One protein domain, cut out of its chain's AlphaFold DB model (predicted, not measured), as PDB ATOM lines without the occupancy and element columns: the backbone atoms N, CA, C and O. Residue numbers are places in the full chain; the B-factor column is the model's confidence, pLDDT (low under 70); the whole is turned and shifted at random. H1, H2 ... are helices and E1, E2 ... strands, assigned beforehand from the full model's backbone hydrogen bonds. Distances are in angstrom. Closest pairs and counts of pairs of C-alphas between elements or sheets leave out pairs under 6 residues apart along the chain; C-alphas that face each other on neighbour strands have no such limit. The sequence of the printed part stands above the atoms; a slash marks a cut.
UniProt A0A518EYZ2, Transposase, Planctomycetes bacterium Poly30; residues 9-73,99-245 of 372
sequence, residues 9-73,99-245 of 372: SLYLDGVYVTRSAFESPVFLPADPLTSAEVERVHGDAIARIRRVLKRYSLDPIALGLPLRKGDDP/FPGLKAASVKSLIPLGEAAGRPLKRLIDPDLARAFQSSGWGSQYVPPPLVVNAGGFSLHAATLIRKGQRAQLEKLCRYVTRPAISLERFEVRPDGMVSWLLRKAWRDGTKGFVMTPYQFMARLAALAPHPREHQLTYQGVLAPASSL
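Overview. This is residues 9 to 73 and 99 to 245 of the 372 residues of the protein "Transposase" of Planctomycetes bacterium Poly30 (UniProt A0A518EYZ2). The model is a loose, open frame, with the four-stranded sheet E3 E8 E7 E6 and the helices H5 and H2 at one end and the hairpin of E1 and E2 at the other. Between these ends, the hairpin of E4 and E5 packs on residues 35 to 46 of the long helix H1 along one side, and H4 and E9 lie along another, with much unnamed chain linking the parts. The printed part has 212 residues, with five named helices and nine named strands in the order E1 E2 H1 H2 E3 H3 E4 E5 H4 E6 E7 E8 H5 E9; the three sheets are antiparallel. The class is mixed, helices and strands, though under half of the residues are in named elements. The whole is loose, with a radius of gyration of the C-alphas of 21.8 A, and elongated, spanning 69 by 44 by 39 A.

Along the chain. The largest sheet is made of E3, residues 122 to 125, E8, residues 207 to 212 and 14.2 A long, E7, residues 195 to 198, and E6, residues 187 to 189. Near it in the chain are H5, residues 214 to 223 and 14.3 A long, and H3, residues 127 to 135. H2 is residues 99 to 107, 12.4 A long. H1, residues 35 to 55, is the longest helix at 30.2 A, from C-alpha 35 at (9.557, -32.529, -29.455) to C-alpha 55 at (-12.862, -12.423, -31.997). E4 is residues 148 to 151 and E5 residues 154 to 157. H4, residues 167 to 177, is 15.1 A long. E1, residues 14 to 17, begins at C-alpha 14 at (14.858, -24.232, -44.441), and E2 is residues 26 to 29. E9, residues 233 to 235, ends at C-alpha 235 at (2.931, -22.652, -51.873).

Arrangement. In the sheet E3 E8 E7 E6, the edge strands are E3 and E6. E6, E7 and E8 form a meander, each strand the antiparallel neighbour of the one before. Within hydrogen-bond range are N 124 and O 209 across the neighbour strands E3 and E8, at 2.8 A, N 197 and O 210 across E7 and E8, at 2.9 A, and N 196 and O 188 across E7 and E6, at 2.9 A. H5 is on this sheet at a height of 10.2 A and stands up from it, its line rising 54 degrees out of the local plane. The closest C-alphas of H5 and E7 are those of Pro 214 and Val 195, 6.0 A apart. H2 and H5 touch, about perpendicular at 75 degrees, with Lys 103 and Ala 223 the closest C-alphas at 4.9 A. H3 is not on the sheet, but only just, with 4 pairs of C-alphas within 10 A. The closest C-alphas of H1 and E4 are those of Glu 39 and Val 149, 6.2 A apart; those of H1 and E5 are His 42 and Leu 156, 6.3 A apart. The hairpin of E4 and E5 has N 149 and O 156 within hydrogen-bond range at 2.9 A. In the hairpin of E1 and E2, N 15 and O 28 are within range at 2.9 A. E9 pairs with no named strand, but its residues 234 to 235 pair, parallel, with residues 9 to 10. H4 and E9 are only just apart, their closest C-alphas 8.2 A from each other. In H1, H2, H3, H4 and H5 every O i to N i+4 pair is within hydrogen-bond range.

Size, cuts and confidence. The two C-alphas farthest apart are those of Ser 20 and Asp 192, at 69.7 A. Residues 74 to 98 are not printed, and C-alphas 73 and 99 are 30.5 A apart across this cut, which falls in the link from H1 to H2. The links from H2 to E3 and from H3 to E4 are long, with 14 and 12 residues. Residues 135 to 141, of which 135 belongs to H3, stand free. The mean pLDDT of the printed part is 82.8; 21 residues are under 70, namely 60, 62 to 64, 66 to 73 and 136 to 144.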
ATOM      1  N   SER A   9      -0.437 -26.732 -47.167       86.50
ATOM      2  CA  SER A   9       0.543 -25.672 -47.348       86.50
ATOM      3  C   SER A   9       1.910 -26.314 -47.503       86.50
ATOM      4  O   SER A   9       2.297 -27.145 -46.681       86.50
ATOM      5  N   LEU A  10       2.615 -25.966 -48.575       87.06
ATOM      6  CA  LEU A  10       3.942 -26.490 -48.862       87.06
ATOM      7  C   LEU A  10       5.000 -25.480 -48.422       87.06
ATOM      8  O   LEU A  10       5.096 -24.387 -48.984       87.06
ATOM      9  N   TYR A  11       5.798 -25.897 -47.445       86.31
ATOM     10  CA  TYR A  11       6.957 -25.177 -46.935       86.31
ATOM     11  C   TYR A  11       8.228 -25.965 -47.245       86.31
ATOM     12  O   TYR A  11       8.190 -27.189 -47.394       86.31
ATOM     13  N   LEU A  12       9.347 -25.255 -47.338       87.25
ATOM     14  CA  LEU A  12      10.665 -25.873 -47.327       87.25
ATOM     15  C   LEU A  12      11.157 -25.990 -45.887       87.25
ATOM     16  O   LEU A  12      10.869 -25.128 -45.060       87.25
ATOM     17  N   ASP A  13      11.916 -27.047 -45.615       87.56
ATOM     18  CA  ASP A  13      12.564 -27.284 -44.324       87.56
ATOM     19  C   ASP A  13      13.881 -26.495 -44.227       87.56
ATOM     20  O   ASP A  13      14.985 -27.040 -44.246       87.56
ATOM     21  N   GLY A  14      13.753 -25.171 -44.303       89.06
ATOM     22  CA  GLY A  14      14.858 -24.232 -44.441       89.06
ATOM     23  C   GLY A  14      14.479 -23.019 -45.283       89.06
ATOM     24  O   GLY A  14      13.335 -22.856 -45.717       89.06
ATOM     25  N   VAL A  15      15.458 -22.161 -45.538       90.69
ATOM     26  CA  VAL A  15      15.267 -20.892 -46.244       90.69
ATOM     27  C   VAL A  15      16.266 -20.741 -47.377       90.69
ATOM     28  O   VAL A  15      17.378 -21.253 -47.321       90.69
ATOM     29  N   TYR A  16      15.876 -20.016 -48.420       90.06
ATOM     30  CA  TYR A  16      16.822 -19.534 -49.418       90.06
ATOM     31  C   TYR A  16      17.258 -18.126 -49.050       90.06
ATOM     32  O   TYR A  16      16.420 -17.287 -48.720       90.06
ATOM     33  N   VAL A  17      18.558 -17.872 -49.137       89.12
ATOM     34  CA  VAL A  17      19.154 -16.578 -48.813       89.12
ATOM     35  C   VAL A  17      20.004 -16.109 -49.982       89.12
ATOM     36  O   VAL A  17      20.743 -16.891 -50.582       89.12
ATOM     37  N   THR A  18      19.897 -14.827 -50.308       85.69
ATOM     38  CA  THR A  18      20.738 -14.148 -51.297       85.69
ATOM     39  C   THR A  18      21.780 -13.323 -50.553       85.69
ATOM     40  O   THR A  18      21.413 -12.458 -49.760       85.69
ATOM     41  N   ARG A  19      23.072 -13.584 -50.780       79.81
ATOM     42  CA  ARG A  19      24.163 -12.814 -50.150       79.81
ATOM     43  C   ARG A  19      24.390 -11.459 -50.829       79.81
ATOM     44  O   ARG A  19      24.848 -10.525 -50.183       79.81
ATOM     45  N   SER A  20      24.008 -11.341 -52.099       78.00
ATOM     46  CA  SER A  20      23.987 -10.099 -52.874       78.00
ATOM     47  C   SER A  20      22.883 -10.162 -53.940       78.00
ATOM     48  O   SER A  20      22.340 -11.234 -54.210       78.00
ATOM     49  N   ALA A  21      22.536  -9.023 -54.551       72.69
ATOM     50  CA  ALA A  21      21.477  -8.941 -55.568       72.69
ATOM     51  C   ALA A  21      21.783  -9.729 -56.859       72.69
ATOM     52  O   ALA A  21      20.870 -10.017 -57.630       72.69
ATOM     53  N   PHE A  22      23.053 -10.073 -57.092       75.62
ATOM     54  CA  PHE A  22      23.521 -10.745 -58.308       75.62
ATOM     55  C   PHE A  22      23.894 -12.216 -58.081       75.62
ATOM     56  O   PHE A  22      24.170 -12.937 -59.038       75.62
ATOM     57  N   GLU A  23      23.903 -12.678 -56.831       80.62
ATOM     58  CA  GLU A  23      24.229 -14.061 -56.500       80.62
ATOM     59  C   GLU A  23      22.999 -14.965 -56.534       80.62
ATOM     60  O   GLU A  23      21.890 -14.592 -56.144       80.62
ATOM     61  N   SER A  24      23.217 -16.205 -56.974       84.06
ATOM     62  CA  SER A  24      22.173 -17.224 -56.946       84.06
ATOM     63  C   SER A  24      21.763 -17.535 -55.499       84.06
ATOM     64  O   SER A  24      22.637 -17.670 -54.638       84.06
ATOM     65  N   PRO A  25      20.457 -17.689 -55.208       89.12
ATOM     66  CA  PRO A  25      19.988 -18.021 -53.869       89.12
ATOM     67  C   PRO A  25      20.602 -19.329 -53.357       89.12
ATOM     68  O   PRO A  25      20.563 -20.353 -54.040       89.12
ATOM     69  N   VAL A  26      21.105 -19.318 -52.123       90.44
ATOM     70  CA  VAL A  26      21.659 -20.501 -51.455       90.44
ATOM     71  C   VAL A  26      20.660 -21.017 -50.429       90.44
ATOM     72  O   VAL A  26      20.118 -20.244 -49.641       90.44
ATOM     73  N   PHE A  27      20.413 -22.327 -50.433       90.38
ATOM     74  CA  PHE A  27      19.553 -22.967 -49.445       90.38
ATOM     75  C   PHE A  27      20.305 -23.194 -48.131       90.38
ATOM     76  O   PHE A  27      21.347 -23.851 -48.119       90.38
ATOM     77  N   LEU A  28      19.744 -22.698 -47.035       90.69
ATOM     78  CA  LEU A  28      20.162 -22.996 -45.674       90.69
ATOM     79  C   LEU A  28      19.102 -23.902 -45.027       90.69
ATOM     80  O   LEU A  28      17.954 -23.466 -44.884       90.69
ATOM     81  N   PRO A  29      19.444 -25.157 -44.677       89.94
ATOM     82  CA  PRO A  29      18.510 -26.059 -44.011       89.94
ATOM     83  C   PRO A  29      18.163 -25.541 -42.613       89.94
ATOM     84  O   PRO A  29      18.991 -24.906 -41.962       89.94
ATOM     85  N   ALA A  30      16.942 -25.821 -42.163       89.69
ATOM     86  CA  ALA A  30      16.567 -25.606 -40.770       89.69
ATOM     87  C   ALA A  30      17.211 -26.670 -39.865       89.69
ATOM     88  O   ALA A  30      17.540 -27.774 -40.315       89.69
ATOM     89  N   ASP A  31      17.366 -26.339 -38.584       89.81
ATOM     90  CA  ASP A  31      17.781 -27.315 -37.581       89.81
ATOM     91  C   ASP A  31      16.703 -28.400 -37.396       89.81
ATOM     92  O   ASP A  31      15.511 -28.137 -37.599       89.81
ATOM     93  N   PRO A  32      17.086 -29.633 -37.008       88.44
ATOM     94  CA  PRO A  32      16.123 -30.697 -36.764       88.44
ATOM     95  C   PRO A  32      15.092 -30.304 -35.703       88.44
ATOM     96  O   PRO A  32      15.451 -29.887 -34.603       88.44
ATOM     97  N   LEU A  33      13.811 -30.520 -36.011       90.19
ATOM     98  CA  LEU A  33      12.715 -30.272 -35.075       90.19
ATOM     99  C   LEU A  33      12.873 -31.085 -33.788       90.19
ATOM    100  O   LEU A  33      13.114 -32.296 -33.818       90.19
ATOM    101  N   THR A  34      12.624 -30.429 -32.660       91.81
ATOM    102  CA  THR A  34      12.570 -31.055 -31.338       91.81
ATOM    103  C   THR A  34      11.126 -31.284 -30.883       91.81
ATOM    104  O   THR A  34      10.203 -30.559 -31.262       91.81
ATOM    105  N   SER A  35      10.897 -32.278 -30.017       90.62
ATOM    106  CA  SER A  35       9.557 -32.529 -29.455       90.62
ATOM    107  C   SER A  35       9.010 -31.322 -28.680       90.62
ATOM    108  O   SER A  35       7.815 -31.047 -28.761       90.62
ATOM    109  N   ALA A  36       9.883 -30.569 -28.000       91.06
ATOM    110  CA  ALA A  36       9.509 -29.357 -27.271       91.06
ATOM    111  C   ALA A  36       8.999 -28.245 -28.206       91.06
ATOM    112  O   ALA A  36       8.024 -27.561 -27.896       91.06
ATOM    113  N   GLU A  37       9.606 -28.079 -29.385       92.62
ATOM    114  CA  GLU A  37       9.124 -27.119 -30.383       92.62
ATOM    115  C   GLU A  37       7.770 -27.519 -30.961       92.62
ATOM    116  O   GLU A  37       6.909 -26.655 -31.138       92.62
ATOM    117  N   VAL A  38       7.559 -28.814 -31.220       92.44
ATOM    118  CA  VAL A  38       6.266 -29.331 -31.695       92.44
ATOM    119  C   VAL A  38       5.178 -29.090 -30.648       92.44
ATOM    120  O   VAL A  38       4.089 -28.637 -30.998       92.44
ATOM    121  N   GLU A  39       5.468 -29.328 -29.368       91.44
ATOM    122  CA  GLU A  39       4.541 -29.057 -28.264       91.44
ATOM    123  C   GLU A  39       4.218 -27.565 -28.130       91.44
ATOM    124  O   GLU A  39       3.047 -27.190 -28.035       91.44
ATOM    125  N   ARG A  40       5.228 -26.695 -28.238       93.19
ATOM    126  CA  ARG A  40       5.027 -25.239 -28.245       93.19
ATOM    127  C   ARG A  40       4.139 -24.792 -29.407       93.19
ATOM    128  O   ARG A  40       3.172 -24.066 -29.191       93.19
ATOM    129  N   VAL A  41       4.430 -25.235 -30.634       93.12
ATOM    130  CA  VAL A  41       3.636 -24.880 -31.827       93.12
ATOM    131  C   VAL A  41       2.203 -25.394 -31.707       93.12
ATOM    132  O   VAL A  41       1.267 -24.690 -32.087       93.12
ATOM    133  N   HIS A  42       2.016 -26.597 -31.161       92.25
ATOM    134  CA  HIS A  42       0.694 -27.150 -30.876       92.25
ATOM    135  C   HIS A  42      -0.094 -26.247 -29.914       92.25
ATOM    136  O   HIS A  42      -1.205 -25.828 -30.251       92.25
ATOM    137  N   GLY A  43       0.503 -25.857 -28.785       89.88
ATOM    138  CA  GLY A  43      -0.115 -24.940 -27.821       89.88
ATOM    139  C   GLY A  43      -0.446 -23.567 -28.419       89.88
ATOM    140  O   GLY A  43      -1.573 -23.075 -28.274       89.88
ATOM    141  N   ASP A  44       0.493 -22.976 -29.161       91.75
ATOM    142  CA  ASP A  44       0.321 -21.683 -29.831       91.75
ATOM    143  C   ASP A  44      -0.803 -21.717 -30.869       91.75
ATOM    144  O   ASP A  44      -1.612 -20.786 -30.950       91.75
ATOM    145  N   ALA A  45      -0.889 -22.793 -31.656       89.81
ATOM    146  CA  ALA A  45      -1.947 -22.974 -32.640       89.81
ATOM    147  C   ALA A  45      -3.324 -23.032 -31.965       89.81
ATOM    148  O   ALA A  45      -4.232 -22.311 -32.381       89.81
ATOM    149  N   ILE A  46      -3.475 -23.800 -30.879       88.25
ATOM    150  CA  ILE A  46      -4.730 -23.864 -30.110       88.25
ATOM    151  C   ILE A  46      -5.100 -22.486 -29.556       88.25
ATOM    152  O   ILE A  46      -6.256 -22.061 -29.652       88.25
ATOM    153  N   ALA A  47      -4.134 -21.768 -28.980       87.31
ATOM    154  CA  ALA A  47      -4.366 -20.438 -28.428       87.31
ATOM    155  C   ALA A  47      -4.815 -19.441 -29.508       87.31
ATOM    156  O   ALA A  47      -5.758 -18.677 -29.283       87.31
ATOM    157  N   ARG A  48      -4.184 -19.476 -30.688       88.56
ATOM    158  CA  ARG A  48      -4.553 -18.642 -31.841       88.56
ATOM    159  C   ARG A  48      -5.941 -18.990 -32.370       88.56
ATOM    160  O   ARG A  48      -6.735 -18.074 -32.547       88.56
ATOM    161  N   ILE A  49      -6.256 -20.274 -32.546       85.75
ATOM    162  CA  ILE A  49      -7.584 -20.731 -32.990       85.75
ATOM    163  C   ILE A  49      -8.659 -20.209 -32.037       85.75
ATOM    164  O   ILE A  49      -9.597 -19.550 -32.476       85.75
ATOM    165  N   ARG A  50      -8.495 -20.398 -30.723       83.88
ATOM    166  CA  ARG A  50      -9.456 -19.883 -29.734       83.88
ATOM    167  C   ARG A  50      -9.593 -18.366 -29.768       83.88
ATOM    168  O   ARG A  50     -10.700 -17.860 -29.634       83.88
ATOM    169  N   ARG A  51      -8.487 -17.634 -29.932       83.62
ATOM    170  CA  ARG A  51      -8.512 -16.166 -30.039       83.62
ATOM    171  C   ARG A  51      -9.293 -15.715 -31.271       83.62
ATOM    172  O   ARG A  51     -10.036 -14.746 -31.184       83.62
ATOM    173  N   VAL A  52      -9.125 -16.413 -32.393       79.88
ATOM    174  CA  VAL A  52      -9.882 -16.160 -33.624       79.88
ATOM    175  C   VAL A  52     -11.366 -16.442 -33.402       79.88
ATOM    176  O   VAL A  52     -12.173 -15.579 -33.713       79.88
ATOM    177  N   LEU A  53     -11.726 -17.578 -32.796       79.50
ATOM    178  CA  LEU A  53     -13.126 -17.900 -32.486       79.50
ATOM    179  C   LEU A  53     -13.776 -16.823 -31.604       79.50
ATOM    180  O   LEU A  53     -14.799 -16.265 -31.984       79.50
ATOM    181  N   LYS A  54     -13.119 -16.437 -30.502       77.69
ATOM    182  CA  LYS A  54     -13.602 -15.366 -29.615       77.69
ATOM    183  C   LYS A  54     -13.743 -14.020 -30.326       77.69
ATOM    184  O   LYS A  54     -14.701 -13.304 -30.072       77.69
ATOM    185  N   ARG A  55     -12.799 -13.667 -31.209       74.75
ATOM    186  CA  ARG A  55     -12.862 -12.423 -31.997       74.75
ATOM    187  C   ARG A  55     -14.121 -12.359 -32.864       74.75
ATOM    188  O   ARG A  55     -14.630 -11.270 -33.081       74.75
ATOM    189  N   TYR A  56     -14.589 -13.503 -33.350       70.69
ATOM    190  CA  TYR A  56     -15.795 -13.614 -34.165       70.69
ATOM    191  C   TYR A  56     -17.042 -13.980 -33.347       70.69
ATOM    192  O   TYR A  56     -18.007 -14.479 -33.916       70.69
ATOM    193  N   SER A  57     -17.021 -13.780 -32.024       74.25
ATOM    194  CA  SER A  57     -18.139 -14.103 -31.122       74.25
ATOM    195  C   SER A  57     -18.593 -15.568 -31.190       74.25
ATOM    196  O   SER A  57     -19.732 -15.890 -30.873       74.25
ATOM    197  N   LEU A  58     -17.698 -16.479 -31.584       70.62
ATOM    198  CA  LEU A  58     -17.958 -17.912 -31.596       70.62
ATOM    199  C   LEU A  58     -17.444 -18.530 -30.299       70.62
ATOM    200  O   LEU A  58     -16.247 -18.440 -30.006       70.62
ATOM    201  N   ASP A  59     -18.325 -19.199 -29.553       70.88
ATOM    202  CA  ASP A  59     -17.931 -19.922 -28.345       70.88
ATOM    203  C   ASP A  59     -17.142 -21.200 -28.700       70.88
ATOM    204  O   ASP A  59     -17.683 -22.132 -29.308       70.88
ATOM    205  N   PRO A  60     -15.853 -21.291 -28.314       68.44
ATOM    206  CA  PRO A  60     -15.064 -22.498 -28.515       68.44
ATOM    207  C   PRO A  60     -15.683 -23.746 -27.871       68.44
ATOM    208  O   PRO A  60     -15.540 -24.834 -28.431       68.44
ATOM    209  N   ILE A  61     -16.346 -23.609 -26.720       70.25
ATOM    210  CA  ILE A  61     -16.894 -24.742 -25.962       70.25
ATOM    211  C   ILE A  61     -18.143 -25.283 -26.662       70.25
ATOM    212  O   ILE A  61     -18.195 -26.480 -26.951       70.25
ATOM    213  N   ALA A  62     -19.083 -24.417 -27.056       61.44
ATOM    214  CA  ALA A  62     -20.233 -24.789 -27.887       61.44
ATOM    215  C   ALA A  62     -19.823 -25.440 -29.224       61.44
ATOM    216  O   ALA A  62     -20.480 -26.356 -29.731       61.44
ATOM    217  N   LEU A  63     -18.681 -25.031 -29.791       63.00
ATOM    218  CA  LEU A  63     -18.110 -25.652 -30.991       63.00
ATOM    219  C   LEU A  63     -17.449 -27.020 -30.734       63.00
ATOM    220  O   LEU A  63     -17.084 -27.712 -31.690       63.00
ATOM    221  N   GLY A  64     -17.370 -27.460 -29.477       62.69
ATOM    222  CA  GLY A  64     -16.853 -28.765 -29.068       62.69
ATOM    223  C   GLY A  64     -15.351 -28.788 -28.791       62.69
ATOM    224  O   GLY A  64     -14.762 -29.871 -28.782       62.69
ATOM    225  N   LEU A  65     -14.705 -27.630 -28.590       70.50
ATOM    226  CA  LEU A  65     -13.330 -27.596 -28.086       70.50
ATOM    227  C   LEU A  65     -13.353 -27.862 -26.570       70.50
ATOM    228  O   LEU A  65     -14.163 -27.268 -25.861       70.50
ATOM    229  N   PRO A  66     -12.452 -28.710 -26.043       68.69
ATOM    230  CA  PRO A  66     -12.434 -29.039 -24.618       68.69
ATOM    231  C   PRO A  66     -12.122 -27.814 -23.747       68.69
ATOM    232  O   PRO A  66     -11.513 -26.857 -24.216       68.69
ATOM    233  N   LEU A  67     -12.490 -27.832 -22.467       67.94
ATOM    234  CA  LEU A  67     -12.151 -26.763 -21.514       67.94
ATOM    235  C   LEU A  67     -10.630 -26.632 -21.336       67.94
ATOM    236  O   LEU A  67      -9.897 -27.619 -21.472       67.94
ATOM    237  N   ARG A  68     -10.119 -25.424 -21.046       67.69
ATOM    238  CA  ARG A  68      -8.733 -25.314 -20.567       67.69
ATOM    239  C   ARG A  68      -8.655 -25.836 -19.140       67.69
ATOM    240  O   ARG A  68      -9.627 -25.834 -18.390       67.69
ATOM    241  N   LYS A  69      -7.453 -26.245 -18.749       57.00
ATOM    242  CA  LYS A  69      -7.138 -26.539 -17.355       57.00
ATOM    243  C   LYS A  69      -7.295 -25.240 -16.547       57.00
ATOM    244  O   LYS A  69      -6.494 -24.329 -16.739       57.00
ATOM    245  N   GLY A  70      -8.330 -25.165 -15.710       56.41
ATOM    246  CA  GLY A  70      -8.680 -23.983 -14.910       56.41
ATOM    247  C   GLY A  70      -9.858 -23.146 -15.431       56.41
ATOM    248  O   GLY A  70     -10.180 -22.153 -14.792       56.41
ATOM    249  N   ASP A  71     -10.490 -23.521 -16.551       56.81
ATOM    250  CA  ASP A  71     -11.795 -22.959 -16.928       56.81
ATOM    251  C   ASP A  71     -12.892 -23.691 -16.125       56.81
ATOM    252  O   ASP A  71     -12.862 -24.925 -16.044       56.81
ATOM    253  N   ASP A  72     -13.854 -22.962 -15.553       46.81
ATOM    254  CA  ASP A  72     -15.000 -23.575 -14.873       46.81
ATOM    255  C   ASP A  72     -15.847 -24.398 -15.867       46.81
ATOM    256  O   ASP A  72     -16.028 -23.982 -17.019       46.81
ATOM    257  N   PRO A  73     -16.370 -25.573 -15.465       45.75
ATOM    258  CA  PRO A  73     -17.296 -26.317 -16.304       45.75
ATOM    259  C   PRO A  73     -18.552 -25.472 -16.566       45.75
ATOM    260  O   PRO A  73     -19.025 -24.808 -15.641       45.75
ATOM    261  N   PHE A  99     -24.075 -24.208 -46.221       73.62
ATOM    262  CA  PHE A  99     -22.781 -24.899 -46.245       73.62
ATOM    263  C   PHE A  99     -22.068 -25.022 -44.886       73.62
ATOM    264  O   PHE A  99     -21.497 -26.086 -44.634       73.62
ATOM    265  N   PRO A 100     -22.068 -24.015 -43.993       74.50
ATOM    266  CA  PRO A 100     -21.463 -24.148 -42.667       74.50
ATOM    267  C   PRO A 100     -22.110 -25.258 -41.833       74.50
ATOM    268  O   PRO A 100     -21.400 -26.101 -41.279       74.50
ATOM    269  N   GLY A 101     -23.446 -25.327 -41.827       75.81
ATOM    270  CA  GLY A 101     -24.200 -26.392 -41.162       75.81
ATOM    271  C   GLY A 101     -23.875 -27.773 -41.735       75.81
ATOM    272  O   GLY A 101     -23.588 -28.709 -40.984       75.81
ATOM    273  N   LEU A 102     -23.799 -27.888 -43.068       79.75
ATOM    274  CA  LEU A 102     -23.352 -29.118 -43.726       79.75
ATOM    275  C   LEU A 102     -21.942 -29.540 -43.300       79.75
ATOM    276  O   LEU A 102     -21.715 -30.717 -43.013       79.75
ATOM    277  N   LYS A 103     -20.989 -28.601 -43.257       78.62
ATOM    278  CA  LYS A 103     -19.600 -28.869 -42.857       78.62
ATOM    279  C   LYS A 103     -19.523 -29.318 -41.398       78.62
ATOM    280  O   LYS A 103     -18.881 -30.329 -41.113       78.62
ATOM    281  N   ALA A 104     -20.233 -28.649 -40.492       77.88
ATOM    282  CA  ALA A 104     -20.281 -29.009 -39.075       77.88
ATOM    283  C   ALA A 104     -20.884 -30.408 -38.852       77.88
ATOM    284  O   ALA A 104     -20.279 -31.259 -38.190       77.88
ATOM    285  N   ALA A 105     -22.037 -30.689 -39.467       80.88
ATOM    286  CA  ALA A 105     -22.649 -32.015 -39.447       80.88
ATOM    287  C   ALA A 105     -21.740 -33.065 -40.105       80.88
ATOM    288  O   ALA A 105     -21.692 -34.227 -39.673       80.88
ATOM    289  N   SER A 106     -20.964 -32.660 -41.121       83.69
ATOM    290  CA  SER A 106     -19.997 -33.528 -41.777       83.69
ATOM    291  C   SER A 106     -18.926 -34.020 -40.799       83.69
ATOM    292  O   SER A 106     -18.819 -35.226 -40.546       83.69
ATOM    293  N   VAL A 107     -18.212 -33.081 -40.175       77.31
ATOM    294  CA  VAL A 107     -17.141 -33.339 -39.197       77.31
ATOM    295  C   VAL A 107     -17.644 -34.239 -38.065       77.31
ATOM    296  O   VAL A 107     -17.031 -35.261 -37.758       77.31
ATOM    297  N   LYS A 108     -18.815 -33.918 -37.499       78.62
ATOM    298  CA  LYS A 108     -19.415 -34.647 -36.366       78.62
ATOM    299  C   LYS A 108     -20.094 -35.969 -36.762       78.62
ATOM    300  O   LYS A 108     -20.611 -36.682 -35.911       78.62
ATOM    301  N   SER A 109     -20.089 -36.336 -38.049       85.88
ATOM    302  CA  SER A 109     -20.800 -37.515 -38.573       85.88
ATOM    303  C   SER A 109     -22.304 -37.547 -38.228       85.88
ATOM    304  O   SER A 109     -22.866 -38.621 -38.016       85.88
ATOM    305  N   LEU A 110     -22.953 -36.375 -38.221       86.56
ATOM    306  CA  LEU A 110     -24.389 -36.187 -37.970       86.56
ATOM    307  C   LEU A 110     -25.202 -36.002 -39.257       86.56
ATOM    308  O   LEU A 110     -24.717 -35.470 -40.254       86.56
ATOM    309  N   ILE A 111     -26.462 -36.405 -39.259       87.44
ATOM    310  CA  ILE A 111     -27.369 -36.156 -40.377       87.44
ATOM    311  C   ILE A 111     -27.505 -34.634 -40.553       87.44
ATOM    312  O   ILE A 111     -27.808 -33.940 -39.584       87.44
ATOM    313  N   PRO A 112     -27.240 -34.097 -41.757       81.62
ATOM    314  CA  PRO A 112     -27.167 -32.654 -41.932       81.62
ATOM    315  C   PRO A 112     -28.534 -31.981 -42.100       81.62
ATOM    316  O   PRO A 112     -28.638 -30.791 -41.841       81.62
ATOM    317  N   LEU A 113     -29.553 -32.705 -42.582       82.50
ATOM    318  CA  LEU A 113     -30.827 -32.141 -43.048       82.50
ATOM    319  C   LEU A 113     -32.003 -33.084 -42.782       82.50
ATOM    320  O   LEU A 113     -31.816 -34.301 -42.690       82.50
ATOM    321  N   GLY A 114     -33.209 -32.514 -42.766       82.00
ATOM    322  CA  GLY A 114     -34.477 -33.223 -42.586       82.00
ATOM    323  C   GLY A 114     -34.835 -33.455 -41.118       82.00
ATOM    324  O   GLY A 114     -34.144 -32.992 -40.218       82.00
ATOM    325  N   GLU A 115     -35.901 -34.213 -40.871       83.31
ATOM    326  CA  GLU A 115     -36.435 -34.484 -39.521       83.31
ATOM    327  C   GLU A 115     -35.432 -35.177 -38.587       83.31
ATOM    328  O   GLU A 115     -35.499 -35.068 -37.366       83.31
ATOM    329  N   ALA A 116     -34.475 -35.900 -39.169       85.38
ATOM    330  CA  ALA A 116     -33.414 -36.578 -38.439       85.38
ATOM    331  C   ALA A 116     -32.134 -35.732 -38.301       85.38
ATOM    332  O   ALA A 116     -31.114 -36.276 -37.875       85.38
ATOM    333  N   ALA A 117     -32.144 -34.447 -38.680       85.75
ATOM    334  CA  ALA A 117     -30.978 -33.572 -38.573       85.75
ATOM    335  C   ALA A 117     -30.403 -33.564 -37.146       85.75
ATOM    336  O   ALA A 117     -31.127 -33.642 -36.157       85.75
ATOM    337  N   GLY A 118     -29.075 -33.542 -37.038       84.44
ATOM    338  CA  GLY A 118     -28.363 -33.613 -35.758       84.44
ATOM    339  C   GLY A 118     -28.228 -35.022 -35.167       84.44
ATOM    340  O   GLY A 118     -27.362 -35.232 -34.320       84.44
ATOM    341  N   ARG A 119     -28.986 -36.024 -35.638       89.31
ATOM    342  CA  ARG A 119     -28.812 -37.422 -35.199       89.31
ATOM    343  C   ARG A 119     -27.541 -38.038 -35.799       89.31
ATOM    344  O   ARG A 119     -27.152 -37.673 -36.910       89.31
ATOM    345  N   PRO A 120     -26.876 -38.990 -35.122       88.94
ATOM    346  CA  PRO A 120     -25.704 -39.660 -35.678       88.94
ATOM    347  C   PRO A 120     -26.057 -40.469 -36.933       88.94
ATOM    348  O   PRO A 120     -27.101 -41.117 -37.003       88.94
ATOM    349  N   LEU A 121     -25.163 -40.467 -37.925       88.56
ATOM    350  CA  LEU A 121     -25.292 -41.348 -39.087       88.56
ATOM    351  C   LEU A 121     -25.224 -42.819 -38.675       88.56
ATOM    352  O   LEU A 121     -24.444 -43.193 -37.795       88.56
ATOM    353  N   LYS A 122     -25.960 -43.667 -39.398       90.56
ATOM    354  CA  LYS A 122     -25.904 -45.117 -39.216       90.56
ATOM    355  C   LYS A 122     -24.495 -45.623 -39.542       90.56
ATOM    356  O   LYS A 122     -23.967 -45.395 -40.634       90.56
ATOM    357  N   ARG A 123     -23.879 -46.294 -38.572       91.62
ATOM    358  CA  ARG A 123     -22.526 -46.853 -38.667       91.62
ATOM    359  C   ARG A 123     -22.596 -48.347 -38.952       91.62
ATOM    360  O   ARG A 123     -23.460 -49.041 -38.428       91.62
ATOM    361  N   LEU A 124     -21.663 -48.829 -39.763       89.94
ATOM    362  CA  LEU A 124     -21.341 -50.249 -39.867       89.94
ATOM    363  C   LEU A 124     -20.274 -50.529 -38.815       89.94
ATOM    364  O   LEU A 124     -19.159 -50.018 -38.935       89.94
ATOM    365  N   ILE A 125     -20.634 -51.276 -37.778       89.44
ATOM    366  CA  ILE A 125     -19.752 -51.590 -36.655       89.44
ATOM    367  C   ILE A 125     -19.340 -53.051 -36.770       89.44
ATOM    368  O   ILE A 125     -20.182 -53.924 -36.971       89.44
ATOM    369  N   ASP A 126     -18.044 -53.301 -36.649       87.81
ATOM    370  CA  ASP A 126     -17.529 -54.645 -36.462       87.81
ATOM    371  C   ASP A 126     -17.650 -55.048 -34.985       87.81
ATOM    372  O   ASP A 126     -17.081 -54.361 -34.128       87.81
ATOM    373  N   PRO A 127     -18.384 -56.128 -34.669       83.75
ATOM    374  CA  PRO A 127     -18.643 -56.519 -33.290       83.75
ATOM    375  C   PRO A 127     -17.386 -56.996 -32.555       83.75
ATOM    376  O   PRO A 127     -17.301 -56.831 -31.341       83.75
ATOM    377  N   ASP A 128     -16.397 -57.556 -33.249       83.75
ATOM    378  CA  ASP A 128     -15.170 -58.055 -32.626       83.75
ATOM    379  C   ASP A 128     -14.236 -56.900 -32.277       83.75
ATOM    380  O   ASP A 128     -13.725 -56.826 -31.160       83.75
ATOM    381  N   LEU A 129     -14.088 -55.930 -33.184       81.38
ATOM    382  CA  LEU A 129     -13.332 -54.707 -32.909       81.38
ATOM    383  C   LEU A 129     -14.003 -53.846 -31.835       81.38
ATOM    384  O   LEU A 129     -13.310 -53.283 -30.990       81.38
ATOM    385  N   ALA A 130     -15.334 -53.750 -31.845       78.62
ATOM    386  CA  ALA A 130     -16.071 -53.009 -30.826       78.62
ATOM    387  C   ALA A 130     -15.908 -53.644 -29.438       78.62
ATOM    388  O   ALA A 130     -15.651 -52.934 -28.465       78.62
ATOM    389  N   ARG A 131     -15.984 -54.980 -29.350       80.75
ATOM    390  CA  ARG A 131     -15.726 -55.719 -28.106       80.75
ATOM    391  C   ARG A 131     -14.289 -55.545 -27.634       80.75
ATOM    392  O   ARG A 131     -14.089 -55.229 -26.467       80.75
ATOM    393  N   ALA A 132     -13.313 -55.662 -28.535       77.94
ATOM    394  CA  ALA A 132     -11.908 -55.428 -28.216       77.94
ATOM    395  C   ALA A 132     -11.672 -54.006 -27.685       77.94
ATOM    396  O   ALA A 132     -10.941 -53.817 -26.717       77.94
ATOM    397  N   PHE A 133     -12.319 -52.996 -28.274       74.56
ATOM    398  CA  PHE A 133     -12.240 -51.621 -27.787       74.56
ATOM    399  C   PHE A 133     -12.795 -51.485 -26.366       74.56
ATOM    400  O   PHE A 133     -12.106 -50.956 -25.495       74.56
ATOM    401  N   GLN A 134     -13.994 -52.017 -26.119       74.81
ATOM    402  CA  GLN A 134     -14.650 -51.985 -24.809       74.81
ATOM    403  C   GLN A 134     -13.847 -52.730 -23.733       74.81
ATOM    404  O   GLN A 134     -13.714 -52.232 -22.619       74.81
ATOM    405  N   SER A 135     -13.267 -53.887 -24.069       73.19
ATOM    406  CA  SER A 135     -12.470 -54.694 -23.137       73.19
ATOM    407  C   SER A 135     -11.081 -54.119 -22.878       73.19
ATOM    408  O   SER A 135     -10.468 -54.426 -21.862       73.19
ATOM    409  N   SER A 136     -10.554 -53.316 -23.805       65.00
ATOM    410  CA  SER A 136      -9.166 -52.863 -23.741       65.00
ATOM    411  C   SER A 136      -8.904 -51.824 -22.647       65.00
ATOM    412  O   SER A 136      -7.741 -51.609 -22.322       65.00
ATOM    413  N   GLY A 137      -9.934 -51.201 -22.055       57.78
ATOM    414  CA  GLY A 137      -9.767 -50.304 -20.903       57.78
ATOM    415  C   GLY A 137      -8.676 -49.246 -21.107       57.78
ATOM    416  O   GLY A 137      -7.941 -48.944 -20.172       57.78
ATOM    417  N   TRP A 138      -8.512 -48.740 -22.340       55.09
ATOM    418  CA  TRP A 138      -7.403 -47.866 -22.737       55.09
ATOM    419  C   TRP A 138      -7.514 -46.482 -22.082       55.09
ATOM    420  O   TRP A 138      -7.903 -45.492 -22.700       55.09
ATOM    421  N   GLY A 139      -7.127 -46.422 -20.813       49.56
ATOM    422  CA  GLY A 139      -6.706 -45.230 -20.106       49.56
ATOM    423  C   GLY A 139      -5.185 -45.248 -19.941       49.56
ATOM    424  O   GLY A 139      -4.621 -46.164 -19.360       49.56
ATOM    425  N   SER A 140      -4.529 -44.185 -20.406       48.41
ATOM    426  CA  SER A 140      -3.285 -43.657 -19.820       48.41
ATOM    427  C   SER A 140      -1.891 -44.183 -20.228       48.41
ATOM    428  O   SER A 140      -0.919 -43.663 -19.687       48.41
ATOM    429  N   GLN A 141      -1.704 -45.079 -21.207       49.84
ATOM    430  CA  GLN A 141      -0.340 -45.441 -21.681       49.84
ATOM    431  C   GLN A 141      -0.104 -45.262 -23.188       49.84
ATOM    432  O   GLN A 141       0.712 -45.945 -23.803       49.84
ATOM    433  N   TYR A 142      -0.779 -44.299 -23.815       62.28
ATOM    434  CA  TYR A 142      -0.361 -43.868 -25.146       62.28
ATOM    435  C   TYR A 142       0.829 -42.913 -25.019       62.28
ATOM    436  O   TYR A 142       0.644 -41.722 -24.782       62.28
ATOM    437  N   VAL A 143       2.044 -43.436 -25.192       62.81
ATOM    438  CA  VAL A 143       3.217 -42.595 -25.443       62.81
ATOM    439  C   VAL A 143       3.157 -42.190 -26.916       62.81
ATOM    440  O   VAL A 143       3.256 -43.062 -27.788       62.81
ATOM    441  N   PRO A 144       2.924 -40.906 -27.236       67.31
ATOM    442  CA  PRO A 144       2.934 -40.483 -28.621       67.31
ATOM    443  C   PRO A 144       4.331 -40.726 -29.216       67.31
ATOM    444  O   PRO A 144       5.335 -40.544 -28.524       67.31
ATOM    445  N   PRO A 145       4.422 -41.129 -30.497       77.06
ATOM    446  CA  PRO A 145       5.699 -41.185 -31.197       77.06
ATOM    447  C   PRO A 145       6.447 -39.842 -31.093       77.06
ATOM    448  O   PRO A 145       5.797 -38.801 -30.953       77.06
ATOM    449  N   PRO A 146       7.787 -39.821 -31.211       83.44
ATOM    450  CA  PRO A 146       8.531 -38.563 -31.226       83.44
ATOM    451  C   PRO A 146       7.977 -37.616 -32.303       83.44
ATOM    452  O   PRO A 146       7.551 -38.063 -33.370       83.44
ATOM    453  N   LEU A 147       7.973 -36.307 -32.017       89.06
ATOM    454  CA  LEU A 147       7.409 -35.261 -32.889       89.06
ATOM    455  C   LEU A 147       5.900 -35.408 -33.168       89.06
ATOM    456  O   LEU A 147       5.398 -34.967 -34.208       89.06
ATOM    457  N   VAL A 148       5.166 -36.034 -32.248       90.31
ATOM    458  CA  VAL A 148       3.705 -36.115 -32.272       90.31
ATOM    459  C   VAL A 148       3.154 -35.618 -30.947       90.31
ATOM    460  O   VAL A 148       3.549 -36.087 -29.887       90.31
ATOM    461  N   VAL A 149       2.192 -34.704 -31.015       89.00
ATOM    462  CA  VAL A 149       1.481 -34.194 -29.839       89.00
ATOM    463  C   VAL A 149      -0.012 -34.355 -30.074       89.00
ATOM    464  O   VAL A 149      -0.530 -33.976 -31.125       89.00
ATOM    465  N   ASN A 150      -0.709 -34.951 -29.108       86.44
ATOM    466  CA  ASN A 150      -2.162 -35.084 -29.121       86.44
ATOM    467  C   ASN A 150      -2.707 -34.637 -27.765       86.44
ATOM    468  O   ASN A 150      -2.656 -35.385 -26.792       86.44
ATOM    469  N   ALA A 151      -3.175 -33.394 -27.706       81.94
ATOM    470  CA  ALA A 151      -3.659 -32.767 -26.485       81.94
ATOM    471  C   ALA A 151      -4.761 -31.750 -26.804       81.94
ATOM    472  O   ALA A 151      -4.805 -31.171 -27.892       81.94
ATOM    473  N   GLY A 152      -5.682 -31.544 -25.859       71.88
ATOM    474  CA  GLY A 152      -6.754 -30.552 -25.992       71.88
ATOM    475  C   GLY A 152      -7.692 -30.779 -27.183       71.88
ATOM    476  O   GLY A 152      -8.269 -29.818 -27.676       71.88
ATOM    477  N   GLY A 153      -7.832 -32.020 -27.666       77.75
ATOM    478  CA  GLY A 153      -8.638 -32.342 -28.851       77.75
ATOM    479  C   GLY A 153      -7.957 -32.035 -30.191       77.75
ATOM    480  O   GLY A 153      -8.579 -32.201 -31.237       77.75
ATOM    481  N   PHE A 154      -6.684 -31.626 -30.182       83.44
ATOM    482  CA  PHE A 154      -5.895 -31.347 -31.382       83.44
ATOM    483  C   PHE A 154      -4.718 -32.311 -31.487       83.44
ATOM    484  O   PHE A 154      -4.026 -32.580 -30.503       83.44
ATOM    485  N   SER A 155      -4.437 -32.763 -32.706       87.31
ATOM    486  CA  SER A 155      -3.256 -33.563 -33.026       87.31
ATOM    487  C   SER A 155      -2.323 -32.798 -33.961       87.31
ATOM    488  O   SER A 155      -2.764 -32.349 -35.020       87.31
ATOM    489  N   LEU A 156      -1.038 -32.724 -33.621       90.50
ATOM    490  CA  LEU A 156       0.027 -32.240 -34.497       90.50
ATOM    491  C   LEU A 156       1.034 -33.370 -34.737       90.50
ATOM    492  O   LEU A 156       1.565 -33.947 -33.791       90.50
ATOM    493  N   HIS A 157       1.281 -33.689 -36.007       89.62
ATOM    494  CA  HIS A 157       2.247 -34.700 -36.436       89.62
ATOM    495  C   HIS A 157       3.334 -34.041 -37.286       89.62
ATOM    496  O   HIS A 157       3.046 -33.589 -38.392       89.62
ATOM    497  N   ALA A 158       4.573 -34.037 -36.796       89.44
ATOM    498  CA  ALA A 158       5.725 -33.439 -37.477       89.44
ATOM    499  C   ALA A 158       6.828 -34.457 -37.842       89.44
ATOM    500  O   ALA A 158       7.822 -34.104 -38.461       89.44
ATOM    501  N   ALA A 159       6.641 -35.743 -37.529       85.19
ATOM    502  CA  ALA A 159       7.652 -36.787 -37.740       85.19
ATOM    503  C   ALA A 159       7.933 -37.161 -39.215       85.19
ATOM    504  O   ALA A 159       8.802 -37.987 -39.488       85.19
ATOM    505  N   THR A 160       7.174 -36.628 -40.180       84.50
ATOM    506  CA  THR A 160       7.351 -36.976 -41.601       84.50
ATOM    507  C   THR A 160       8.337 -36.017 -42.259       84.50
ATOM    508  O   THR A 160       7.955 -34.919 -42.651       84.50
ATOM    509  N   LEU A 161       9.585 -36.460 -42.426       84.69
ATOM    510  CA  LEU A 161      10.639 -35.733 -43.137       84.69
ATOM    511  C   LEU A 161      10.969 -36.430 -44.461       84.69
ATOM    512  O   LEU A 161      11.241 -37.629 -44.476       84.69
ATOM    513  N   ILE A 162      10.997 -35.669 -45.557       86.81
ATOM    514  CA  ILE A 162      11.392 -36.158 -46.884       86.81
ATOM    515  C   ILE A 162      12.674 -35.439 -47.288       86.81
ATOM    516  O   ILE A 162      12.665 -34.240 -47.560       86.81
ATOM    517  N   ARG A 163      13.789 -36.172 -47.331       84.88
ATOM    518  CA  ARG A 163      15.095 -35.602 -47.688       84.88
ATOM    519  C   ARG A 163      15.259 -35.469 -49.200       84.88
ATOM    520  O   ARG A 163      14.609 -36.158 -49.993       84.88
ATOM    521  N   LYS A 164      16.210 -34.620 -49.608       84.44
ATOM    522  CA  LYS A 164      16.656 -34.514 -51.004       84.44
ATOM    523  C   LYS A 164      16.987 -35.905 -51.564       84.44
ATOM    524  O   LYS A 164      17.630 -36.713 -50.904       84.44
ATOM    525  N   GLY A 165      16.539 -36.177 -52.789       86.50
ATOM    526  CA  GLY A 165      16.786 -37.443 -53.488       86.50
ATOM    527  C   GLY A 165      15.779 -38.562 -53.192       86.50
ATOM    528  O   GLY A 165      15.692 -39.507 -53.971       86.50
ATOM    529  N   GLN A 166      14.937 -38.447 -52.156       91.62
ATOM    530  CA  GLN A 166      13.937 -39.467 -51.809       91.62
ATOM    531  C   GLN A 166      12.671 -39.368 -52.680       91.62
ATOM    532  O   GLN A 166      11.561 -39.155 -52.190       91.62
ATOM    533  N   ARG A 167      12.829 -39.534 -54.000       90.81
ATOM    534  CA  ARG A 167      11.748 -39.340 -54.986       90.81
ATOM    535  C   ARG A 167      10.514 -40.201 -54.713       90.81
ATOM    536  O   ARG A 167       9.408 -39.694 -54.834       90.81
ATOM    537  N   ALA A 168      10.691 -41.448 -54.280       91.44
ATOM    538  CA  ALA A 168       9.574 -42.337 -53.952       91.44
ATOM    539  C   ALA A 168       8.738 -41.830 -52.758       91.44
ATOM    540  O   ALA A 168       7.512 -41.938 -52.748       91.44
ATOM    541  N   GLN A 169       9.384 -41.239 -51.746       89.88
ATOM    542  CA  GLN A 169       8.677 -40.658 -50.602       89.88
ATOM    543  C   GLN A 169       7.981 -39.348 -50.982       89.88
ATOM    544  O   GLN A 169       6.835 -39.133 -50.587       89.88
ATOM    545  N   LEU A 170       8.638 -38.512 -51.793       89.12
ATOM    546  CA  LEU A 170       8.028 -37.305 -52.348       89.12
ATOM    547  C   LEU A 170       6.792 -37.651 -53.185       89.12
ATOM    548  O   LEU A 170       5.745 -37.040 -53.009       89.12
ATOM    549  N   GLU A 171       6.878 -38.673 -54.033       90.50
ATOM    550  CA  GLU A 171       5.739 -39.153 -54.812       90.50
ATOM    551  C   GLU A 171       4.586 -39.599 -53.903       90.50
ATOM    552  O   GLU A 171       3.435 -39.233 -54.139       90.50
ATOM    553  N   LYS A 172       4.876 -40.329 -52.820       89.88
ATOM    554  CA  LYS A 172       3.864 -40.721 -51.828       89.88
ATOM    555  C   LYS A 172       3.182 -39.508 -51.187       89.88
ATOM    556  O   LYS A 172       1.966 -39.541 -50.991       89.88
ATOM    557  N   LEU A 173       3.929 -38.442 -50.891       87.06
ATOM    558  CA  LEU A 173       3.366 -37.181 -50.405       87.06
ATOM    559  C   LEU A 173       2.504 -36.502 -51.476       87.06
ATOM    560  O   LEU A 173       1.385 -36.094 -51.179       87.06
ATOM    561  N   CYS A 174       2.970 -36.426 -52.723       86.56
ATOM    562  CA  CYS A 174       2.195 -35.861 -53.827       86.56
ATOM    563  C   CYS A 174       0.879 -36.621 -54.035       86.56
ATOM    564  O   CYS A 174      -0.176 -35.995 -54.126       86.56
ATOM    565  N   ARG A 175       0.907 -37.960 -54.025       86.56
ATOM    566  CA  ARG A 175      -0.297 -38.808 -54.075       86.56
ATOM    567  C   ARG A 175      -1.226 -38.555 -52.887       86.56
ATOM    568  O   ARG A 175      -2.438 -38.605 -53.042       86.56
ATOM    569  N   TYR A 176      -0.676 -38.284 -51.704       83.25
ATOM    570  CA  TYR A 176      -1.471 -37.929 -50.529       83.25
ATOM    571  C   TYR A 176      -2.161 -36.567 -50.684       83.25
ATOM    572  O   TYR A 176      -3.349 -36.471 -50.400       83.25
ATOM    573  N   VAL A 177      -1.443 -35.539 -51.149       82.81
ATOM    574  CA  VAL A 177      -1.973 -34.175 -51.352       82.81
ATOM    575  C   VAL A 177      -3.021 -34.136 -52.464       82.81
ATOM    576  O   VAL A 177      -4.010 -33.421 -52.362       82.81
ATOM    577  N   THR A 178      -2.823 -34.925 -53.518       80.44
ATOM    578  CA  THR A 178      -3.716 -34.982 -54.689       80.44
ATOM    579  C   THR A 178      -4.808 -36.043 -54.567       80.44
ATOM    580  O   THR A 178      -5.542 -36.287 -55.524       80.44
ATOM    581  N   ARG A 179      -4.927 -36.701 -53.406       80.88
ATOM    582  CA  ARG A 179      -5.893 -37.787 -53.227       80.88
ATOM    583  C   ARG A 179      -7.323 -37.263 -53.414       80.88
ATOM    584  O   ARG A 179      -7.669 -36.234 -52.829       80.88
ATOM    585  N   PRO A 180      -8.188 -37.986 -54.145       76.88
ATOM    586  CA  PRO A 180      -9.599 -37.645 -54.177       76.88
ATOM    587  C   PRO A 180     -10.198 -37.807 -52.776       76.88
ATOM    588  O   PRO A 180      -9.787 -38.665 -51.988       76.88
ATOM    589  N   ALA A 181     -11.194 -36.982 -52.462       75.69
ATOM    590  CA  ALA A 181     -11.850 -37.009 -51.157       75.69
ATOM    591  C   ALA A 181     -12.656 -38.302 -50.916       75.69
ATOM    592  O   ALA A 181     -12.891 -38.684 -49.769       75.69
ATOM    593  N   ILE A 182     -13.048 -38.991 -51.994       78.62
ATOM    594  CA  ILE A 182     -13.776 -40.261 -51.973       78.62
ATOM    595  C   ILE A 182     -13.060 -41.318 -52.821       78.62
ATOM    596  O   ILE A 182     -12.344 -40.999 -53.766       78.62
ATOM    597  N   SER A 183     -13.261 -42.587 -52.473       83.81
ATOM    598  CA  SER A 183     -12.743 -43.749 -53.204       83.81
ATOM    599  C   SER A 183     -13.931 -44.579 -53.671       83.81
ATOM    600  O   SER A 183     -14.739 -44.990 -52.837       83.81
ATOM    601  N   LEU A 184     -14.032 -44.794 -54.986       86.25
ATOM    602  CA  LEU A 184     -15.142 -45.534 -55.596       86.25
ATOM    603  C   LEU A 184     -15.121 -47.021 -55.220       86.25
ATOM    604  O   LEU A 184     -16.173 -47.602 -55.018       86.25
ATOM    605  N   GLU A 185     -13.939 -47.601 -55.001       87.88
ATOM    606  CA  GLU A 185     -13.777 -48.988 -54.527       87.88
ATOM    607  C   GLU A 185     -14.430 -49.250 -53.163       87.88
ATOM    608  O   GLU A 185     -14.692 -50.392 -52.801       87.88
ATOM    609  N   ARG A 186     -14.649 -48.198 -52.365       88.56
ATOM    610  CA  ARG A 186     -15.258 -48.294 -51.030       88.56
ATOM    611  C   ARG A 186     -16.679 -47.754 -50.994       88.56
ATOM    612  O   ARG A 186     -17.203 -47.530 -49.904       88.56
ATOM    613  N   PHE A 187     -17.255 -47.469 -52.152       90.44
ATOM    614  CA  PHE A 187     -18.583 -46.906 -52.310       90.44
ATOM    615  C   PHE A 187     -19.475 -47.926 -53.010       90.44
ATOM    616  O   PHE A 187     -19.092 -48.492 -54.027       90.44
ATOM    617  N   GLU A 188     -20.676 -48.123 -52.481       92.88
ATOM    618  CA  GLU A 188     -21.659 -49.031 -53.061       92.88
ATOM    619  C   GLU A 188     -23.068 -48.465 -52.867       92.88
ATOM    620  O   GLU A 188     -23.418 -47.994 -51.779       92.88
ATOM    621  N   VAL A 189     -23.880 -48.526 -53.926       94.19
ATOM    622  CA  VAL A 189     -25.329 -48.328 -53.833       94.19
ATOM    623  C   VAL A 189     -25.950 -49.694 -53.591       94.19
ATOM    624  O   VAL A 189     -25.841 -50.593 -54.418       94.19
ATOM    625  N   ARG A 190     -26.566 -49.850 -52.427       92.44
ATOM    626  CA  ARG A 190     -27.132 -51.108 -51.958       92.44
ATOM    627  C   ARG A 190     -28.479 -51.394 -52.637       92.44
ATOM    628  O   ARG A 190     -29.144 -50.459 -53.092       92.44
ATOM    629  N   PRO A 191     -28.951 -52.656 -52.627       93.00
ATOM    630  CA  PRO A 191     -30.263 -53.021 -53.176       93.00
ATOM    631  C   PRO A 191     -31.446 -52.317 -52.497       93.00
ATOM    632  O   PRO A 191     -32.485 -52.119 -53.113       93.00
ATOM    633  N   ASP A 192     -31.282 -51.913 -51.234       92.25
ATOM    634  CA  ASP A 192     -32.268 -51.149 -50.457       92.25
ATOM    635  C   ASP A 192     -32.324 -49.652 -50.841       92.25
ATOM    636  O   ASP A 192     -33.036 -48.872 -50.212       92.25
ATOM    637  N   GLY A 193     -31.560 -49.230 -51.857       92.19
ATOM    638  CA  GLY A 193     -31.458 -47.840 -52.301       92.19
ATOM    639  C   GLY A 193     -30.615 -46.951 -51.381       92.19
ATOM    640  O   GLY A 193     -30.477 -45.753 -51.644       92.19
ATOM    641  N   MET A 194     -30.036 -47.500 -50.306       94.12
ATOM    642  CA  MET A 194     -29.100 -46.775 -49.452       94.12
ATOM    643  C   MET A 194     -27.688 -46.792 -50.036       94.12
ATOM    644  O   MET A 194     -27.297 -47.652 -50.818       94.12
ATOM    645  N   VAL A 195     -26.883 -45.836 -49.602       93.88
ATOM    646  CA  VAL A 195     -25.463 -45.751 -49.919       93.88
ATOM    647  C   VAL A 195     -24.671 -46.317 -48.749       93.88
ATOM    648  O   VAL A 195     -24.790 -45.820 -47.626       93.88
ATOM    649  N   SER A 196     -23.824 -47.311 -49.008       92.62
ATOM    650  CA  SER A 196     -22.781 -47.737 -48.075       92.62
ATOM    651  C   SER A 196     -21.420 -47.200 -48.481       92.62
ATOM    652  O   SER A 196     -21.039 -47.203 -49.650       92.62
ATOM    653  N   TRP A 197     -20.660 -46.767 -47.478       90.75
ATOM    654  CA  TRP A 197     -19.285 -46.333 -47.657       90.75
ATOM    655  C   TRP A 197     -18.367 -46.921 -46.588       90.75
ATOM    656  O   TRP A 197     -18.595 -46.728 -45.389       90.75
ATOM    657  N   LEU A 198     -17.311 -47.610 -47.022       90.94
ATOM    658  CA  LEU A 198     -16.341 -48.271 -46.153       90.94
ATOM    659  C   LEU A 198     -15.115 -47.390 -45.881       90.94
ATOM    660  O   LEU A 198     -14.572 -46.695 -46.744       90.94
ATOM    661  N   LEU A 199     -14.635 -47.448 -44.644       87.88
ATOM    662  CA  LEU A 199     -13.416 -46.783 -44.213       87.88
ATOM    663  C   LEU A 199     -12.190 -47.583 -44.661       87.88
ATOM    664  O   LEU A 199     -12.175 -48.807 -44.617       87.88
ATOM    665  N   ARG A 200     -11.098 -46.883 -45.007       85.69
ATOM    666  CA  ARG A 200      -9.802 -47.534 -45.298       85.69
ATOM    667  C   ARG A 200      -9.298 -48.379 -44.127       85.69
ATOM    668  O   ARG A 200      -8.630 -49.384 -44.322       85.69
ATOM    669  N   LYS A 201      -9.514 -47.876 -42.915       85.38
ATOM    670  CA  LYS A 201      -9.157 -48.508 -41.650       85.38
ATOM    671  C   LYS A 201     -10.336 -48.324 -40.714       85.38
ATOM    672  O   LYS A 201     -10.854 -47.206 -40.633       85.38
ATOM    673  N   ALA A 202     -10.724 -49.395 -40.031       86.38
ATOM    674  CA  ALA A 202     -11.722 -49.312 -38.980       86.38
ATOM    675  C   ALA A 202     -11.283 -48.285 -37.930       86.38
ATOM    676  O   ALA A 202     -10.090 -48.134 -37.640       86.38
ATOM    677  N   TRP A 203     -12.244 -47.545 -37.398       85.38
ATOM    678  CA  TRP A 203     -12.018 -46.689 -36.247       85.38
ATOM    679  C   TRP A 203     -11.814 -47.532 -34.993       85.38
ATOM    680  O   TRP A 203     -12.121 -48.724 -34.961       85.38
ATOM    681  N   ARG A 204     -11.280 -46.890 -33.950       77.19
ATOM    682  CA  ARG A 204     -11.001 -47.551 -32.671       77.19
ATOM    683  C   ARG A 204     -12.261 -48.137 -32.043       77.19
ATOM    684  O   ARG A 204     -12.179 -49.201 -31.467       77.19
ATOM    685  N   ASP A 205     -13.407 -47.490 -32.230       80.69
ATOM    686  CA  ASP A 205     -14.720 -47.935 -31.748       80.69
ATOM    687  C   ASP A 205     -15.337 -49.089 -32.570       80.69
ATOM    688  O   ASP A 205     -16.505 -49.426 -32.390       80.69
ATOM    689  N   GLY A 206     -14.587 -49.671 -33.511       85.12
ATOM    690  CA  GLY A 206     -15.060 -50.734 -34.396       85.12
ATOM    691  C   GLY A 206     -15.841 -50.242 -35.616       85.12
ATOM    692  O   GLY A 206     -16.240 -51.060 -36.445       85.12
ATOM    693  N   THR A 207     -16.035 -48.930 -35.799       88.81
ATOM    694  CA  THR A 207     -16.706 -48.403 -36.998       88.81
ATOM    695  C   THR A 207     -15.893 -48.733 -38.252       88.81
ATOM    696  O   THR A 207     -14.789 -48.225 -38.442       88.81
ATOM    697  N   LYS A 208     -16.450 -49.555 -39.147       91.69
ATOM    698  CA  LYS A 208     -15.873 -49.923 -40.452       91.69
ATOM    699  C   LYS A 208     -16.444 -49.128 -41.618       91.69
ATOM    700  O   LYS A 208     -15.817 -49.059 -42.671       91.69
ATOM    701  N   GLY A 209     -17.602 -48.502 -41.451       90.62
ATOM    702  CA  GLY A 209     -18.242 -47.756 -42.527       90.62
ATOM    703  C   GLY A 209     -19.498 -47.026 -42.083       90.62
ATOM    704  O   GLY A 209     -19.836 -46.992 -40.901       90.62
ATOM    705  N   PHE A 210     -20.186 -46.432 -43.048       91.81
ATOM    706  CA  PHE A 210     -21.423 -45.686 -42.845       91.81
ATOM    707  C   PHE A 210     -22.468 -46.131 -43.861       91.81
ATOM    708  O   PHE A 210     -22.124 -46.412 -45.008       91.81
ATOM    709  N   VAL A 211     -23.730 -46.146 -43.441       92.69
ATOM    710  CA  VAL A 211     -24.889 -46.314 -44.322       92.69
ATOM    711  C   VAL A 211     -25.724 -45.048 -44.244       92.69
ATOM    712  O   VAL A 211     -25.951 -44.517 -43.157       92.69
ATOM    713  N   MET A 212     -26.144 -44.533 -45.390       92.31
ATOM    714  CA  MET A 212     -26.876 -43.275 -45.470       92.31
ATOM    715  C   MET A 212     -27.799 -43.249 -46.682       92.31
ATOM    716  O   MET A 212     -27.623 -44.018 -47.623       92.31
ATOM    717  N   THR A 213     -28.781 -42.356 -46.679       92.88
ATOM    718  CA  THR A 213     -29.613 -42.139 -47.871       92.88
ATOM    719  C   THR A 213     -28.808 -41.429 -48.972       92.88
ATOM    720  O   THR A 213     -27.827 -40.739 -48.665       92.88
ATOM    721  N   PRO A 214     -29.217 -41.516 -50.251       92.25
ATOM    722  CA  PRO A 214     -28.557 -40.787 -51.336       92.25
ATOM    723  C   PRO A 214     -28.464 -39.274 -51.083       92.25
ATOM    724  O   PRO A 214     -27.425 -38.666 -51.325       92.25
ATOM    725  N   TYR A 215     -29.504 -38.664 -50.507       89.81
ATOM    726  CA  TYR A 215     -29.495 -37.241 -50.148       89.81
ATOM    727  C   TYR A 215     -28.506 -36.913 -49.030       89.81
ATOM    728  O   TYR A 215     -27.787 -35.918 -49.116       89.81
ATOM    729  N   GLN A 216     -28.419 -37.764 -48.002       90.25
ATOM    730  CA  GLN A 216     -27.408 -37.613 -46.955       90.25
ATOM    731  C   GLN A 216     -25.999 -37.718 -47.546       90.25
ATOM    732  O   GLN A 216     -25.137 -36.926 -47.181       90.25
ATOM    733  N   PHE A 217     -25.773 -38.633 -48.493       89.56
ATOM    734  CA  PHE A 217     -24.497 -38.749 -49.197       89.56
ATOM    735  C   PHE A 217     -24.180 -37.507 -50.044       89.56
ATOM    736  O   PHE A 217     -23.088 -36.954 -49.926       89.56
ATOM    737  N   MET A 218     -25.134 -36.998 -50.828       89.44
ATOM    738  CA  MET A 218     -24.948 -35.764 -51.608       89.44
ATOM    739  C   MET A 218     -24.631 -34.558 -50.718       89.44
ATOM    740  O   MET A 218     -23.728 -33.787 -51.031       89.44
ATOM    741  N   ALA A 219     -25.297 -34.427 -49.568       87.06
ATOM    742  CA  ALA A 219     -24.996 -33.378 -48.597       87.06
ATOM    743  C   ALA A 219     -23.555 -33.483 -48.051       87.06
ATOM    744  O   ALA A 219     -22.902 -32.469 -47.803       87.06
ATOM    745  N   ARG A 220     -23.013 -34.702 -47.925       86.69
ATOM    746  CA  ARG A 220     -21.601 -34.921 -47.563       86.69
ATOM    747  C   ARG A 220     -20.649 -34.510 -48.674       86.69
ATOM    748  O   ARG A 220     -19.626 -33.897 -48.385       86.69
ATOM    749  N   LEU A 221     -20.983 -34.810 -49.926       87.19
ATOM    750  CA  LEU A 221     -20.193 -34.356 -51.069       87.19
ATOM    751  C   LEU A 221     -20.196 -32.829 -51.175       87.19
ATOM    752  O   LEU A 221     -19.145 -32.235 -51.385       87.19
ATOM    753  N   ALA A 222     -21.339 -32.185 -50.942       85.75
ATOM    754  CA  ALA A 222     -21.428 -30.730 -50.909       85.75
ATOM    755  C   ALA A 222     -20.543 -30.122 -49.803       85.75
ATOM    756  O   ALA A 222     -19.884 -29.110 -50.030       85.75
ATOM    757  N   ALA A 223     -20.442 -30.768 -48.635       84.25
ATOM    758  CA  ALA A 223     -19.571 -30.315 -47.548       84.25
ATOM    759  C   ALA A 223     -18.065 -30.341 -47.896       84.25
ATOM    760  O   ALA A 223     -17.283 -29.635 -47.255       84.25
ATOM    761  N   LEU A 224     -17.647 -31.123 -48.902       83.44
ATOM    762  CA  LEU A 224     -16.264 -31.153 -49.397       83.44
ATOM    763  C   LEU A 224     -15.907 -29.964 -50.292       83.44
ATOM    764  O   LEU A 224     -14.724 -29.760 -50.575       83.44
ATOM    765  N   ALA A 225     -16.895 -29.195 -50.752       82.19
ATOM    766  CA  ALA A 225     -16.629 -28.020 -51.560       82.19
ATOM    767  C   ALA A 225     -15.867 -26.980 -50.707       82.19
ATOM    768  O   ALA A 225     -16.364 -26.553 -49.648       82.19
ATOM    769  N   PRO A 226     -14.642 -26.580 -51.108       76.56
ATOM    770  CA  PRO A 226     -13.947 -25.482 -50.448       76.56
ATOM    771  C   PRO A 226     -14.749 -24.191 -50.628       76.56
ATOM    772  O   PRO A 226     -15.573 -24.088 -51.541       76.56
ATOM    773  N   HIS A 227     -14.538 -23.214 -49.748       72.31
ATOM    774  CA  HIS A 227     -15.181 -21.919 -49.943       72.31
ATOM    775  C   HIS A 227     -14.661 -21.277 -51.242       72.31
ATOM    776  O   HIS A 227     -13.497 -21.495 -51.610       72.31
ATOM    777  N   PRO A 228     -15.478 -20.479 -51.953       70.19
ATOM    778  CA  PRO A 228     -14.979 -19.657 -53.043       70.19
ATOM    779  C   PRO A 228     -13.705 -18.906 -52.647       70.19
ATOM    780  O   PRO A 228     -13.620 -18.353 -51.551       70.19
ATOM    781  N   ARG A 229     -12.734 -18.873 -53.571       73.94
ATOM    782  CA  ARG A 229     -11.433 -18.188 -53.434       73.94
ATOM    783  C   ARG A 229     -10.468 -18.791 -52.402       73.94
ATOM    784  O   ARG A 229      -9.377 -18.256 -52.230       73.94
ATOM    785  N   GLU A 230     -10.795 -19.922 -51.778       76.50
ATOM    786  CA  GLU A 230      -9.857 -20.639 -50.911       76.50
ATOM    787  C   GLU A 230      -9.046 -21.679 -51.690       76.50
ATOM    788  O   GLU A 230      -9.577 -22.636 -52.259       76.50
ATOM    789  N   HIS A 231      -7.723 -21.523 -51.683       80.75
ATOM    790  CA  HIS A 231      -6.825 -22.494 -52.298       80.75
ATOM    791  C   HIS A 231      -6.579 -23.675 -51.356       80.75
ATOM    792  O   HIS A 231      -5.988 -23.525 -50.287       80.75
ATOM    793  N   GLN A 232      -6.959 -24.881 -51.785       83.56
ATOM    794  CA  GLN A 232      -6.651 -26.113 -51.049       83.56
ATOM    795  C   GLN A 232      -5.153 -26.440 -51.024       83.56
ATOM    796  O   GLN A 232      -4.717 -27.171 -50.143       83.56
ATOM    797  N   LEU A 233      -4.360 -25.906 -51.960       86.50
ATOM    798  CA  LEU A 233      -2.904 -26.029 -51.972       86.50
ATOM    799  C   LEU A 233      -2.264 -24.643 -52.059       86.50
ATOM    800  O   LEU A 233      -2.437 -23.937 -53.050       86.50
ATOM    801  N   THR A 234      -1.500 -24.275 -51.034       89.12
ATOM    802  CA  THR A 234      -0.765 -23.009 -50.977       89.12
ATOM    803  C   THR A 234       0.736 -23.267 -50.953       89.12
ATOM    804  O   THR A 234       1.237 -24.023 -50.125       89.12
ATOM    805  N   TYR A 235       1.471 -22.621 -51.854       89.88
ATOM    806  CA  TYR A 235       2.931 -22.652 -51.873       89.88
ATOM    807  C   TYR A 235       3.484 -21.451 -51.119       89.88
ATOM    808  O   TYR A 235       3.016 -20.334 -51.325       89.88
ATOM    809  N   GLN A 236       4.476 -21.684 -50.263       90.00
ATOM    810  CA  GLN A 236       5.006 -20.668 -49.358       90.00
ATOM    811  C   GLN A 236       6.478 -20.363 -49.650       90.00
ATOM    812  O   GLN A 236       7.192 -21.160 -50.267       90.00
ATOM    813  N   GLY A 237       6.931 -19.184 -49.219       89.62
ATOM    814  CA  GLY A 237       8.301 -18.718 -49.444       89.62
ATOM    815  C   GLY A 237       8.656 -18.660 -50.932       89.62
ATOM    816  O   GLY A 237       7.864 -18.197 -51.751       89.62
ATOM    817  N   VAL A 238       9.834 -19.173 -51.299       90.12
ATOM    818  CA  VAL A 238      10.311 -19.182 -52.697       90.12
ATOM    819  C   VAL A 238       9.477 -20.044 -53.649       90.12
ATOM    820  O   VAL A 238       9.592 -19.910 -54.863       90.12
ATOM    821  N   LEU A 239       8.625 -20.928 -53.121       89.56
ATOM    822  CA  LEU A 239       7.723 -21.736 -53.942       89.56
ATOM    823  C   LEU A 239       6.457 -20.963 -54.343       89.56
ATOM    824  O   LEU A 239       5.773 -21.363 -55.291       89.56
ATOM    825  N   ALA A 240       6.132 -19.876 -53.632       90.50
ATOM    826  CA  ALA A 240       4.939 -19.075 -53.872       90.50
ATOM    827  C   ALA A 240       4.955 -18.472 -55.289       90.50
ATOM    828  O   ALA A 240       5.987 -17.936 -55.693       90.50
ATOM    829  N   PRO A 241       3.835 -18.483 -56.043       86.62
ATOM    830  CA  PRO A 241       3.804 -18.028 -57.438       86.62
ATOM    831  C   PRO A 241       4.326 -16.606 -57.674       86.62
ATOM    832  O   PRO A 241       4.861 -16.336 -58.743       86.62
ATOM    833  N   ALA A 242       4.175 -15.720 -56.687       86.38
ATOM    834  CA  ALA A 242       4.603 -14.324 -56.748       86.38
ATOM    835  C   ALA A 242       6.014 -14.075 -56.176       86.38
ATOM    836  O   ALA A 242       6.433 -12.925 -56.074       86.38
ATOM    837  N   SER A 243       6.749 -15.113 -55.762       89.25
ATOM    838  CA  SER A 243       8.106 -14.932 -55.244       89.25
ATOM    839  C   SER A 243       9.071 -14.553 -56.369       89.25
ATOM    840  O   SER A 243       9.185 -15.271 -57.363       89.25
ATOM    841  N   SER A 244       9.817 -13.463 -56.178       87.62
ATOM    842  CA  SER A 244      10.852 -12.995 -57.111       87.62
ATOM    843  C   SER A 244      11.968 -14.018 -57.335       87.62
ATOM    844  O   SER A 244      12.560 -14.066 -58.409       87.62
ATOM    845  N   LEU A 245      12.236 -14.873 -56.343       87.25
ATOM    846  CA  LEU A 245      13.276 -15.901 -56.408       87.25
ATOM    847  C   LEU A 245      12.782 -17.221 -57.012       87.25
ATOM    848  O   LEU A 245      13.581 -18.133 -57.227       87.25
TER     849      LEU A 245